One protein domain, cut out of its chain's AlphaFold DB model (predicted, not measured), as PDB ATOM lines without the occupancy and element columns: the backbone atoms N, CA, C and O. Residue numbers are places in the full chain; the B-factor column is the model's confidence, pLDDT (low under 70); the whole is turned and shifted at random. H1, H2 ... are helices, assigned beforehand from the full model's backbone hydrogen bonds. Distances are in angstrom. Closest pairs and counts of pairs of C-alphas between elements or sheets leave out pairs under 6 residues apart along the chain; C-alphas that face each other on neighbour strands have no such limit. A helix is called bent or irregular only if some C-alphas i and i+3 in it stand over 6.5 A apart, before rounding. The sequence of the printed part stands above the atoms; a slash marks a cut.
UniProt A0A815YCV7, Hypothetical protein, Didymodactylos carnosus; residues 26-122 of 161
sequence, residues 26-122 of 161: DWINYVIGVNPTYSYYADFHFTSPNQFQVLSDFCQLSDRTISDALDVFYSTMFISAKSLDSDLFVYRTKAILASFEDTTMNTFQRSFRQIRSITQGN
ATOM      1  N   ASP A  26       3.463  37.071 -28.592       63.06
ATOM      2  CA  ASP A  26       2.268  36.541 -29.247       63.06
ATOM      3  C   ASP A  26       1.014  36.624 -28.366       63.06
ATOM      4  O   ASP A  26      -0.040  37.022 -28.850       63.06
ATOM      5  N   TRP A  27       1.119  36.318 -27.068       64.75
ATOM      6  CA  TRP A  27       0.012  36.477 -26.119       64.75
ATOM      7  C   TRP A  27      -0.381  37.948 -25.949       64.75
ATOM      8  O   TRP A  27      -1.563  38.281 -25.943       64.75
ATOM      9  N   ILE A  28       0.606  38.842 -25.851       62.50
ATOM     10  CA  ILE A  28       0.365  40.287 -25.740       62.50
ATOM     11  C   ILE A  28      -0.342  40.802 -26.999       62.50
ATOM     12  O   ILE A  28      -1.330  41.526 -26.899       62.50
ATOM     13  N   ASN A  29       0.109  40.381 -28.181       63.97
ATOM     14  CA  ASN A  29      -0.513  40.753 -29.451       63.97
ATOM     15  C   ASN A  29      -1.916  40.154 -29.617       63.97
ATOM     16  O   ASN A  29      -2.793  40.821 -30.157       63.97
ATOM     17  N   TYR A  30      -2.151  38.935 -29.125       67.25
ATOM     18  CA  TYR A  30      -3.476  38.310 -29.101       67.25
ATOM     19  C   TYR A  30      -4.458  39.101 -28.226       67.25
ATOM     20  O   TYR A  30      -5.574  39.380 -28.651       67.25
ATOM     21  N   VAL A  31      -4.015  39.530 -27.040       61.94
ATOM     22  CA  VAL A  31      -4.841  40.307 -26.106       61.94
ATOM     23  C   VAL A  31      -5.106  41.731 -26.598       61.94
ATOM     24  O   VAL A  31      -6.186  42.262 -26.376       61.94
ATOM     25  N   ILE A  32      -4.147  42.364 -27.275       62.16
ATOM     26  CA  ILE A  32      -4.266  43.761 -27.730       62.16
ATOM     27  C   ILE A  32      -4.883  43.861 -29.140       62.16
ATOM     28  O   ILE A  32      -5.409  44.906 -29.514       62.16
ATOM     29  N   GLY A  33      -4.848  42.786 -29.933       61.97
ATOM     30  CA  GLY A  33      -5.244  42.762 -31.347       61.97
ATOM     31  C   GLY A  33      -6.748  42.680 -31.631       61.97
ATOM     32  O   GLY A  33      -7.133  42.457 -32.779       61.97
ATOM     33  N   VAL A  34      -7.609  42.826 -30.621       59.41
ATOM     34  CA  VAL A  34      -9.063  42.677 -30.786       59.41
ATOM     35  C   VAL A  34      -9.670  43.942 -31.397       59.41
ATOM     36  O   VAL A  34      -9.388  45.064 -30.981       59.41
ATOM     37  N   ASN A  35     -10.514  43.760 -32.414       56.22
ATOM     38  CA  ASN A  35     -11.143  44.852 -33.154       56.22
ATOM     39  C   ASN A  35     -12.133  45.611 -32.238       56.22
ATOM     40  O   ASN A  35     -13.068  44.988 -31.728       56.22
ATOM     41  N   PRO A  36     -11.993  46.936 -32.030       54.38
ATOM     42  CA  PRO A  36     -12.785  47.692 -31.050       54.38
ATOM     43  C   PRO A  36     -14.282  47.813 -31.390       54.38
ATOM     44  O   PRO A  36     -15.039  48.422 -30.637       54.38
ATOM     45  N   THR A  37     -14.733  47.262 -32.520       55.34
ATOM     46  CA  THR A  37     -16.091  47.450 -33.052       55.34
ATOM     47  C   THR A  37     -17.174  46.667 -32.301       55.34
ATOM     48  O   THR A  37     -18.346  47.009 -32.422       55.34
ATOM     49  N   TYR A  38     -16.807  45.659 -31.503       53.00
ATOM     50  CA  TYR A  38     -17.735  44.847 -30.703       53.00
ATOM     51  C   TYR A  38     -17.203  44.669 -29.275       53.00
ATOM     52  O   TYR A  38     -16.925  43.566 -28.819       53.00
ATOM     53  N   SER A  39     -17.000  45.782 -28.571       51.62
ATOM     54  CA  SER A  39     -16.444  45.785 -27.217       51.62
ATOM     55  C   SER A  39     -17.542  45.581 -26.171       51.62
ATOM     56  O   SER A  39     -18.227  46.528 -25.785       51.62
ATOM     57  N   TYR A  40     -17.697  44.352 -25.686       54.78
ATOM     58  CA  TYR A  40     -18.483  44.066 -24.488       54.78
ATOM     59  C   TYR A  40     -17.579  44.255 -23.260       54.78
ATOM     60  O   TYR A  40     -16.469  43.731 -23.232       54.78
ATOM     61  N   TYR A  41     -18.035  44.965 -22.222       50.97
ATOM     62  CA  TYR A  41     -17.268  45.189 -20.978       50.97
ATOM     63  C   TYR A  41     -16.864  43.889 -20.245       50.97
ATOM     64  O   TYR A  41     -16.061  43.931 -19.316       50.97
ATOM     65  N   ALA A  42     -17.389  42.731 -20.674       53.72
ATOM     66  CA  ALA A  42     -16.989  41.408 -20.197       53.72
ATOM     67  C   ALA A  42     -15.884  40.714 -20.987       53.72
ATOM     68  O   ALA A  42     -15.489  39.608 -20.617       53.72
ATOM     69  N   ASP A  43     -15.386  41.327 -22.056       64.56
ATOM     70  CA  ASP A  43     -14.288  40.741 -22.801       64.56
ATOM     71  C   ASP A  43     -12.994  40.826 -21.972       64.56
ATOM     72  O   ASP A  43     -12.522  41.898 -21.568       64.56
ATOM     73  N   PHE A  44     -12.429  39.651 -21.695       64.31
ATOM     74  CA  PHE A  44     -11.182  39.482 -20.962       64.31
ATOM     75  C   PHE A  44     -10.050  40.314 -21.573       64.31
ATOM     76  O   PHE A  44      -9.238  40.849 -20.828       64.31
ATOM     77  N   HIS A  45     -10.024  40.510 -22.890       64.25
ATOM     78  CA  HIS A  45      -8.970  41.256 -23.569       64.25
ATOM     79  C   HIS A  45      -8.895  42.737 -23.161       64.25
ATOM     80  O   HIS A  45      -7.816  43.326 -23.167       64.25
ATOM     81  N   PHE A  46     -10.012  43.331 -22.728       63.12
ATOM     82  CA  PHE A  46     -10.042  44.715 -22.241       63.12
ATOM     83  C   PHE A  46      -9.658  44.836 -20.765       63.12
ATOM     84  O   PHE A  46      -9.100  45.850 -20.342       63.12
ATOM     85  N   THR A  47      -9.944  43.810 -19.961       63.50
ATOM     86  CA  THR A  47      -9.701  43.842 -18.510       63.50
ATOM     87  C   THR A  47      -8.374  43.199 -18.111       63.50
ATOM     88  O   THR A  47      -7.796  43.584 -17.093       63.50
ATOM     89  N   SER A  48      -7.846  42.265 -18.905       66.06
ATOM     90  CA  SER A  48      -6.637  41.504 -18.587       66.06
ATOM     91  C   SER A  48      -5.347  42.322 -18.569       66.06
ATOM     92  O   SER A  48      -4.523  42.044 -17.695       66.06
ATOM     93  N   PRO A  49      -5.125  43.341 -19.430       68.50
ATOM     94  CA  PRO A  49      -3.912  44.155 -19.353       68.50
ATOM     95  C   PRO A  49      -3.750  44.826 -17.982       68.50
ATOM     96  O   PRO A  49      -2.663  44.814 -17.401       68.50
ATOM     97  N   ASN A  50      -4.857  45.307 -17.409       65.12
ATOM     98  CA  ASN A  50      -4.875  45.945 -16.092       65.12
ATOM     99  C   ASN A  50      -4.528  44.959 -14.962       65.12
ATOM    100  O   ASN A  50      -3.942  45.354 -13.956       65.12
ATOM    101  N   GLN A  51      -4.823  43.663 -15.127       70.06
ATOM    102  CA  GLN A  51      -4.459  42.639 -14.140       70.06
ATOM    103  C   GLN A  51      -2.939  42.439 -14.055       70.06
ATOM    104  O   GLN A  51      -2.407  42.232 -12.965       70.06
ATOM    105  N   PHE A  52      -2.210  42.554 -15.171       70.06
ATOM    106  CA  PHE A  52      -0.743  42.463 -15.155       70.06
ATOM    107  C   PHE A  52      -0.095  43.650 -14.441       70.06
ATOM    108  O   PHE A  52       0.903  43.473 -13.741       70.06
ATOM    109  N   GLN A  53      -0.683  44.842 -14.557       68.81
ATOM    110  CA  GLN A  53      -0.244  46.003 -13.787       68.81
ATOM    111  C   GLN A  53      -0.422  45.768 -12.281       68.81
ATOM    112  O   GLN A  53       0.522  45.954 -11.517       68.81
ATOM    113  N   VAL A  54      -1.583  45.251 -11.865       71.94
ATOM    114  CA  VAL A  54      -1.847  44.891 -10.461       71.94
ATOM    115  C   VAL A  54      -0.845  43.848  -9.945       71.94
ATOM    116  O   VAL A  54      -0.333  43.975  -8.833       71.94
ATOM    117  N   LEU A  55      -0.506  42.837 -10.752       74.94
ATOM    118  CA  LEU A  55       0.519  41.847 -10.399       74.94
ATOM    119  C   LEU A  55       1.909  42.478 -10.223       74.94
ATOM    120  O   LEU A  55       2.622  42.132  -9.278       74.94
ATOM    121  N   SER A  56       2.288  43.411 -11.099       77.31
ATOM    122  CA  SER A  56       3.532  44.181 -10.963       77.31
ATOM    123  C   SER A  56       3.549  44.976  -9.655       77.31
ATOM    124  O   SER A  56       4.530  44.923  -8.911       77.31
ATOM    125  N   ASP A  57       2.450  45.652  -9.327       77.00
ATOM    126  CA  ASP A  57       2.338  46.445  -8.104       77.00
ATOM    127  C   ASP A  57       2.420  45.567  -6.846       77.00
ATOM    128  O   ASP A  57       3.086  45.935  -5.876       77.00
ATOM    129  N   PHE A  58       1.840  44.361  -6.867       82.81
ATOM    130  CA  PHE A  58       1.999  43.394  -5.777       82.81
ATOM    131  C   PHE A  58       3.435  42.886  -5.628       82.81
ATOM    132  O   PHE A  58       3.904  42.725  -4.498       82.81
ATOM    133  N   CYS A  59       4.158  42.682  -6.732       84.69
ATOM    134  CA  CYS A  59       5.579  42.336  -6.672       84.69
ATOM    135  C   CYS A  59       6.393  43.467  -6.028       84.69
ATOM    136  O   CYS A  59       7.196  43.217  -5.131       84.69
ATOM    137  N   GLN A  60       6.146  44.717  -6.431       88.06
ATOM    138  CA  GLN A  60       6.810  45.882  -5.840       88.06
ATOM    139  C   GLN A  60       6.469  46.049  -4.357       88.06
ATOM    140  O   GLN A  60       7.346  46.367  -3.556       88.06
ATOM    141  N   LEU A  61       5.212  45.818  -3.975       88.56
ATOM    142  CA  LEU A  61       4.782  45.851  -2.580       88.56
ATOM    143  C   LEU A  61       5.515  44.798  -1.742       88.56
ATOM    144  O   LEU A  61       5.946  45.100  -0.630       88.56
ATOM    145  N   SER A  62       5.664  43.579  -2.266       91.31
ATOM    146  CA  SER A  62       6.411  42.513  -1.598       91.31
ATOM    147  C   SER A  62       7.878  42.902  -1.399       91.31
ATOM    148  O   SER A  62       8.373  42.831  -0.275       91.31
ATOM    149  N   ASP A  63       8.540  43.400  -2.450       93.25
ATOM    150  CA  ASP A  63       9.949  43.807  -2.391       93.25
ATOM    151  C   ASP A  63      10.172  44.950  -1.388       93.25
ATOM    152  O   ASP A  63      11.065  44.872  -0.545       93.25
ATOM    153  N   ARG A  64       9.301  45.970  -1.401       92.44
ATOM    154  CA  ARG A  64       9.340  47.065  -0.418       92.44
ATOM    155  C   ARG A  64       9.122  46.564   1.002       92.44
ATOM    156  O   ARG A  64       9.905  46.901   1.875       92.44
ATOM    157  N   THR A  65       8.126  45.705   1.225       92.56
ATOM    158  CA  THR A  65       7.841  45.170   2.568       92.56
ATOM    159  C   THR A  65       9.044  44.415   3.135       92.56
ATOM    160  O   THR A  65       9.385  44.585   4.302       92.56
ATOM    161  N   ILE A  66       9.714  43.606   2.307       91.69
ATOM    162  CA  ILE A  66      10.926  42.885   2.710       91.69
ATOM    163  C   ILE A  66      12.077  43.864   2.966       91.69
ATOM    164  O   ILE A  66      12.791  43.711   3.956       91.69
ATOM    165  N   SER A  67      12.270  44.860   2.097       94.38
ATOM    166  CA  SER A  67      13.330  45.860   2.259       94.38
ATOM    167  C   SER A  67      13.158  46.662   3.549       94.38
ATOM    168  O   SER A  67      14.099  46.752   4.332       94.38
ATOM    169  N   ASP A  68      11.953  47.167   3.807       92.75
ATOM    170  CA  ASP A  68      11.635  47.948   5.004       92.75
ATOM    171  C   ASP A  68      11.829  47.105   6.272       92.75
ATOM    172  O   ASP A  68      12.412  47.558   7.258       92.75
ATOM    173  N   ALA A  69      11.393  45.841   6.242       90.00
ATOM    174  CA  ALA A  69      11.600  44.927   7.357       90.00
ATOM    175  C   ALA A  69      13.090  44.662   7.616       90.00
ATOM    176  O   ALA A  69      13.511  44.594   8.773       90.00
ATOM    177  N   LEU A  70      13.897  44.508   6.561       90.56
ATOM    178  CA  LEU A  70      15.343  44.317   6.683       90.56
ATOM    179  C   LEU A  70      16.028  45.553   7.268       90.56
ATOM    180  O   LEU A  70      16.898  45.401   8.122       90.56
ATOM    181  N   ASP A  71      15.625  46.754   6.860       91.25
ATOM    182  CA  ASP A  71      16.172  47.997   7.408       91.25
ATOM    183  C   ASP A  71      15.884  48.107   8.913       91.25
ATOM    184  O   ASP A  71      16.782  48.412   9.703       91.25
ATOM    185  N   VAL A  72      14.668  47.745   9.341       86.31
ATOM    186  CA  VAL A  72      14.318  47.656  10.768       86.31
ATOM    187  C   VAL A  72      15.157  46.587  11.475       86.31
ATOM    188  O   VAL A  72      15.734  46.866  12.528       86.31
ATOM    189  N   PHE A  73      15.290  45.395  10.895       85.31
ATOM    190  CA  PHE A  73      16.081  44.304  11.468       85.31
ATOM    191  C   PHE A  73      17.559  44.681  11.640       85.31
ATOM    192  O   PHE A  73      18.154  44.409  12.680       85.31
ATOM    193  N   TYR A  74      18.167  45.363  10.669       83.31
ATOM    194  CA  TYR A  74      19.550  45.826  10.792       83.31
ATOM    195  C   TYR A  74      19.709  46.999  11.767       83.31
ATOM    196  O   TYR A  74      20.787  47.168  12.336       83.31
ATOM    197  N   SER A  75      18.650  47.783  11.994       82.06
ATOM    198  CA  SER A  75      18.647  48.859  12.991       82.06
ATOM    199  C   SER A  75      18.592  48.341  14.434       82.06
ATOM    200  O   SER A  75      19.066  49.013  15.353       82.06
ATOM    201  N   THR A  76      18.060  47.132  14.659       73.25
ATOM    202  CA  THR A  76      18.084  46.512  15.985       73.25
ATOM    203  C   THR A  76      19.506  46.082  16.356       73.25
ATOM    204  O   THR A  76      20.105  45.213  15.730       73.25
ATOM    205  N   MET A  77      20.079  46.711  17.388       62.25
ATOM    206  CA  MET A  77      21.427  46.405  17.878       62.25
ATOM    207  C   MET A  77      21.531  44.952  18.382       62.25
ATOM    208  O   MET A  77      21.046  44.619  19.461       62.25
ATOM    209  N   PHE A  78      22.249  44.105  17.639       62.94
ATOM    210  CA  PHE A  78      22.648  42.754  18.073       62.94
ATOM    211  C   PHE A  78      23.896  42.743  18.970       62.94
ATOM    212  O   PHE A  78      24.268  41.704  19.518       62.94
ATOM    213  N   ILE A  79      24.560  43.891  19.121       60.00
ATOM    214  CA  ILE A  79      25.804  44.029  19.878       60.00
ATOM    215  C   ILE A  79      25.455  44.475  21.296       60.00
ATOM    216  O   ILE A  79      25.088  45.625  21.531       60.00
ATOM    217  N   SER A  80      25.575  43.561  22.258       63.53
ATOM    218  CA  SER A  80      25.527  43.922  23.672       63.53
ATOM    219  C   SER A  80      26.908  44.383  24.132       63.53
ATOM    220  O   SER A  80      27.911  43.734  23.848       63.53
ATOM    221  N   ALA A  81      26.963  45.469  24.907       65.75
ATOM    222  CA  ALA A  81      28.188  45.908  25.581       65.75
ATOM    223  C   ALA A  81      28.670  44.919  26.666       65.75
ATOM    224  O   ALA A  81      29.734  45.107  27.251       65.75
ATOM    225  N   LYS A  82      27.878  43.878  26.962       68.88
ATOM    226  CA  LYS A  82      28.194  42.825  27.926       68.88
ATOM    227  C   LYS A  82      28.286  41.484  27.205       68.88
ATOM    228  O   LYS A  82      27.501  41.211  26.302       68.88
ATOM    229  N   SER A  83      29.215  40.639  27.650       69.69
ATOM    230  CA  SER A  83      29.276  39.238  27.229       69.69
ATOM    231  C   SER A  83      27.946  38.568  27.565       69.69
ATOM    232  O   SER A  83      27.605  38.426  28.739       69.69
ATOM    233  N   LEU A  84      27.178  38.208  26.539       77.62
ATOM    234  CA  LEU A  84      26.015  37.346  26.692       77.62
ATOM    235  C   LEU A  84      26.497  35.904  26.804       77.62
ATOM    236  O   LEU A  84      27.453  35.509  26.139       77.62
ATOM    237  N   ASP A  85      25.816  35.132  27.643       85.44
ATOM    238  CA  ASP A  85      25.932  33.683  27.608       85.44
ATOM    239  C   ASP A  85      25.530  33.156  26.215       85.44
ATOM    240  O   ASP A  85      24.641  33.721  25.568       85.44
ATOM    241  N   SER A  86      26.202  32.104  25.743       82.81
ATOM    242  CA  SER A  86      26.007  31.560  24.394       82.81
ATOM    243  C   SER A  86      24.561  31.119  24.159       82.81
ATOM    244  O   SER A  86      23.981  31.434  23.117       82.81
ATOM    245  N   ASP A  87      23.950  30.450  25.137       87.62
ATOM    246  CA  ASP A  87      22.583  29.948  25.002       87.62
ATOM    247  C   ASP A  87      21.588  31.105  24.993       87.62
ATOM    248  O   ASP A  87      20.653  31.138  24.187       87.62
ATOM    249  N   LEU A  88      21.836  32.119  25.826       83.62
ATOM    250  CA  LEU A  88      21.025  33.331  25.859       83.62
ATOM    251  C   LEU A  88      21.144  34.146  24.563       83.62
ATOM    252  O   LEU A  88      20.148  34.711  24.102       83.62
ATOM    253  N   PHE A  89      22.334  34.208  23.963       83.69
ATOM    254  CA  PHE A  89      22.541  34.839  22.663       83.69
ATOM    255  C   PHE A  89      21.748  34.110  21.572       83.69
ATOM    256  O   PHE A  89      20.924  34.733  20.903       83.69
ATOM    257  N   VAL A  90      21.909  32.787  21.455       85.88
ATOM    258  CA  VAL A  90      21.200  31.970  20.456       85.88
ATOM    259  C   VAL A  90      19.684  32.073  20.626       85.88
ATOM    260  O   VAL A  90      18.967  32.245  19.638       85.88
ATOM    261  N   TYR A  91      19.186  32.002  21.863       88.56
ATOM    262  CA  TYR A  91      17.762  32.143  22.157       88.56
ATOM    263  C   TYR A  91      17.217  33.496  21.682       88.56
ATOM    264  O   TYR A  91      16.205  33.547  20.980       88.56
ATOM    265  N   ARG A  92      17.913  34.594  22.004       84.88
ATOM    266  CA  ARG A  92      17.506  35.944  21.588       84.88
ATOM    267  C   ARG A  92      17.541  36.107  20.074       84.88
ATOM    268  O   ARG A  92      16.590  36.638  19.512       84.88
ATOM    269  N   THR A  93      18.580  35.614  19.406       84.88
ATOM    270  CA  THR A  93      18.673  35.669  17.940       84.88
ATOM    271  C   THR A  93      17.521  34.920  17.275       84.88
ATOM    272  O   THR A  93      16.908  35.455  16.355       84.88
ATOM    273  N   LYS A  94      17.170  33.721  17.763       89.06
ATOM    274  CA  LYS A  94      16.025  32.957  17.242       89.06
ATOM    275  C   LYS A  94      14.700  33.688  17.447       89.06
ATOM    276  O   LYS A  94      13.898  33.741  16.522       89.06
ATOM    277  N   ALA A  95      14.483  34.268  18.626       89.25
ATOM    278  CA  ALA A  95      13.266  35.023  18.914       89.25
ATOM    279  C   ALA A  95      13.125  36.258  18.008       89.25
ATOM    280  O   ALA A  95      12.041  36.532  17.499       89.25
ATOM    281  N   ILE A  96      14.224  36.978  17.764       86.75
ATOM    282  CA  ILE A  96      14.227  38.140  16.866       86.75
ATOM    283  C   ILE A  96      13.967  37.708  15.420       86.75
ATOM    284  O   ILE A  96      13.176  38.353  14.740       86.75
ATOM    285  N   LEU A  97      14.573  36.608  14.959       89.50
ATOM    286  CA  LEU A  97      14.337  36.087  13.611       89.50
ATOM    287  C   LEU A  97      12.874  35.660  13.413       89.50
ATOM    288  O   LEU A  97      12.263  36.039  12.421       89.50
ATOM    289  N   ALA A  98      12.295  34.946  14.382       92.19
ATOM    290  CA  ALA A  98      10.888  34.553  14.334       92.19
ATOM    291  C   ALA A  98       9.954  35.776  14.309       92.19
ATOM    292  O   ALA A  98       9.010  35.826  13.525       92.19
ATOM    293  N   SER A  99      10.249  36.792  15.127       90.19
ATOM    294  CA  SER A  99       9.503  38.055  15.129       90.19
ATOM    295  C   SER A  99       9.623  38.794  13.793       90.19
ATOM    296  O   SER A  99       8.631  39.308  13.276       90.19
ATOM    297  N   PHE A 100      10.818  38.817  13.197       89.62
ATOM    298  CA  PHE A 100      11.049  39.399  11.878       89.62
ATOM    299  C   PHE A 100      10.201  38.712  10.801       89.62
ATOM    300  O   PHE A 100       9.504  39.400  10.053       89.62
ATOM    301  N   GLU A 101      10.211  37.380  10.743       92.56
ATOM    302  CA  GLU A 101       9.424  36.611   9.771       92.56
ATOM    303  C   GLU A 101       7.920  36.875   9.923       92.56
ATOM    304  O   GLU A 101       7.250  37.228   8.946       92.56
ATOM    305  N   ASP A 102       7.401  36.782  11.151       94.88
ATOM    306  CA  ASP A 102       5.976  36.972  11.433       94.88
ATOM    307  C   ASP A 102       5.520  38.408  11.135       94.88
ATOM    308  O   ASP A 102       4.538  38.631  10.421       94.88
ATOM    309  N   THR A 103       6.275  39.407  11.598       92.62
ATOM    310  CA  THR A 103       5.920  40.821  11.407       92.62
ATOM    311  C   THR A 103       5.959  41.211   9.930       92.62
ATOM    312  O   THR A 103       5.061  41.910   9.451       92.62
ATOM    313  N   THR A 104       6.954  40.728   9.179       93.12
ATOM    314  CA  THR A 104       7.066  40.974   7.731       93.12
ATOM    315  C   THR A 104       5.873  40.380   6.985       93.12
ATOM    316  O   THR A 104       5.223  41.072   6.195       93.12
ATOM    317  N   MET A 105       5.530  39.119   7.275       94.25
ATOM    318  CA  MET A 105       4.401  38.438   6.641       94.25
ATOM    319  C   MET A 105       3.071  39.128   6.964       94.25
ATOM    320  O   MET A 105       2.282  39.412   6.057       94.25
ATOM    321  N   ASN A 106       2.835  39.454   8.234       95.62
ATOM    322  CA  ASN A 106       1.613  40.125   8.677       95.62
ATOM    323  C   ASN A 106       1.465  41.521   8.057       95.62
ATOM    324  O   ASN A 106       0.362  41.917   7.670       95.62
ATOM    325  N   THR A 107       2.573  42.249   7.890       93.38
ATOM    326  CA  THR A 107       2.580  43.576   7.261       93.38
ATOM    327  C   THR A 107       2.178  43.491   5.790       93.38
ATOM    328  O   THR A 107       1.268  44.207   5.363       93.38
ATOM    329  N   PHE A 108       2.772  42.561   5.033       93.38
ATOM    330  CA  PHE A 108       2.389  42.321   3.641       93.38
ATOM    331  C   PHE A 108       0.910  41.931   3.524       93.38
ATOM    332  O   PHE A 108       0.164  42.529   2.747       93.38
ATOM    333  N   GLN A 109       0.453  40.967   4.330       93.88
ATOM    334  CA  GLN A 109      -0.935  40.505   4.301       93.88
ATOM    335  C   GLN A 109      -1.937  41.613   4.629       93.88
ATOM    336  O   GLN A 109      -3.032  41.628   4.061       93.88
ATOM    337  N   ARG A 110      -1.605  42.522   5.552       92.69
ATOM    338  CA  ARG A 110      -2.468  43.658   5.890       92.69
ATOM    339  C   ARG A 110      -2.598  44.610   4.706       92.69
ATOM    340  O   ARG A 110      -3.718  44.947   4.329       92.69
ATOM    341  N   SER A 111      -1.477  44.977   4.088       89.62
ATOM    342  CA  SER A 111      -1.453  45.842   2.904       89.62
ATOM    343  C   SER A 111      -2.201  45.210   1.728       89.62
ATOM    344  O   SER A 111      -3.038  45.858   1.104       89.62
ATOM    345  N   PHE A 112      -1.988  43.916   1.479       87.81
ATOM    346  CA  PHE A 112      -2.716  43.170   0.456       87.81
ATOM    347  C   PHE A 112      -4.229  43.161   0.712       87.81
ATOM    348  O   PHE A 112      -5.014  43.453  -0.189       87.81
ATOM    349  N   ARG A 113      -4.657  42.879   1.951       87.38
ATOM    350  CA  ARG A 113      -6.078  42.918   2.334       87.38
ATOM    351  C   ARG A 113      -6.683  44.305   2.153       87.38
ATOM    352  O   ARG A 113      -7.818  44.397   1.702       87.38
ATOM    353  N   GLN A 114      -5.940  45.365   2.453       82.62
ATOM    354  CA  GLN A 114      -6.395  46.736   2.242       82.62
ATOM    355  C   GLN A 114      -6.556  47.056   0.750       82.62
ATOM    356  O   GLN A 114      -7.605  47.557   0.355       82.62
ATOM    357  N   ILE A 115      -5.577  46.702  -0.090       79.31
ATOM    358  CA  ILE A 115      -5.680  46.873  -1.549       79.31
ATOM    359  C   ILE A 115      -6.881  46.101  -2.084       79.31
ATOM    360  O   ILE A 115      -7.691  46.664  -2.815       79.31
ATOM    361  N   ARG A 116      -7.049  44.841  -1.670       77.44
ATOM    362  CA  ARG A 116      -8.220  44.032  -2.016       77.44
ATOM    363  C   ARG A 116      -9.515  44.692  -1.549       77.44
ATOM    364  O   ARG A 116     -10.462  44.749  -2.315       77.44
ATOM    365  N   SER A 117      -9.569  45.207  -0.326       73.56
ATOM    366  CA  SER A 117     -10.764  45.853   0.219       73.56
ATOM    367  C   SER A 117     -11.109  47.167  -0.478       73.56
ATOM    368  O   SER A 117     -12.274  47.530  -0.475       73.56
ATOM    369  N   ILE A 118     -10.141  47.883  -1.056       66.50
ATOM    370  CA  ILE A 118     -10.376  49.130  -1.805       66.50
ATOM    371  C   ILE A 118     -10.736  48.825  -3.264       66.50
ATOM    372  O   ILE A 118     -11.671  49.408  -3.801       66.50
ATOM    373  N   THR A 119     -10.047  47.868  -3.892       64.12
ATOM    374  CA  THR A 119     -10.347  47.418  -5.266       64.12
ATOM    375  C   THR A 119     -11.685  46.699  -5.349       64.12
ATOM    376  O   THR A 119     -12.456  46.942  -6.270       64.12
ATOM    377  N   GLN A 120     -11.996  45.863  -4.360       61.59
ATOM    378  CA  GLN A 120     -13.325  45.283  -4.208       61.59
ATOM    379  C   GLN A 120     -14.291  46.280  -3.577       61.59
ATOM    380  O   GLN A 120     -15.471  46.141  -3.813       61.59
ATOM    381  N   GLY A 121     -13.824  47.294  -2.840       46.94
ATOM    382  CA  GLY A 121     -14.639  48.304  -2.147       46.94
ATOM    383  C   GLY A 121     -15.472  49.204  -3.058       46.94
ATOM    384  O   GLY A 121     -16.463  49.764  -2.603       46.94
ATOM    385  N   ASN A 122     -15.171  49.238  -4.358       46.22
ATOM    386  CA  ASN A 122     -16.153  49.575  -5.389       46.22
ATOM    387  C   ASN A 122     -17.075  48.370  -5.676       46.22
ATOM    388  O   ASN A 122     -17.275  47.993  -6.828       46.22
TER     389      ASN A 122
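This is residues 26 to 122 of the 161 residues of the protein "Hypothetical protein" of Didymodactylos carnosus (UniProt A0A815YCV7). Two long helices, H2 and H3, form a loose helical hairpin, meeting along only part of their lengths. The short helix H1 packs crosswise on the first residues of H2, and the link between H1 and H2 loops out, with residues 37 to 42 sticking out. The printed part has 97 residues with three named helices, H1, H2 and H3 in that order, and no named strand; the class is all helix. The whole is extended, a rod spanning 76 by 31 by 18 A, with a radius of gyration of the C-alphas of 22.5 A.

H1, residues 26 to 32, touches residues 45 to 49 alone of H2, residues 44 to 75. Their closest C-alphas, those of Val 31 and His 45, are 4.9 A apart. Their lines are about perpendicular at 71 degrees, only just past a steep tilt. H3, residues 86 to 119, forms a helical hairpin with H2, opposite ways at a shallow tilt of 28 degrees. H2 touches H3 with residues 58 to 73 alone, and H3 touches H2 with residues 100 to 112 alone; their closest C-alphas, those of Ala 69 and Thr 104, are 6.0 A apart. H1 and H3 are apart. Every O i to N i+4 pair is within hydrogen-bond range in H1 and H3, and 25 of 28 are in H2.

H1 begins at C-alpha 26 (2.268, 36.541, -29.247) and measures 9.9 A. H2 measures 46.2 A and is irregular, but only just: C-alphas 46 and 49 are 6.8 A apart. H3 measures 49.5 A, ending at C-alpha 119 (-10.347, 47.418, -5.266).

The C-alphas farthest apart, those of Thr 37 and Ser 83, are 75.9 A apart. The printed part has no cut. The link from H1 to H2 is long. Residues 26 to 50, 53, 77 to 83 and 118 to 122 have pLDDT under 70.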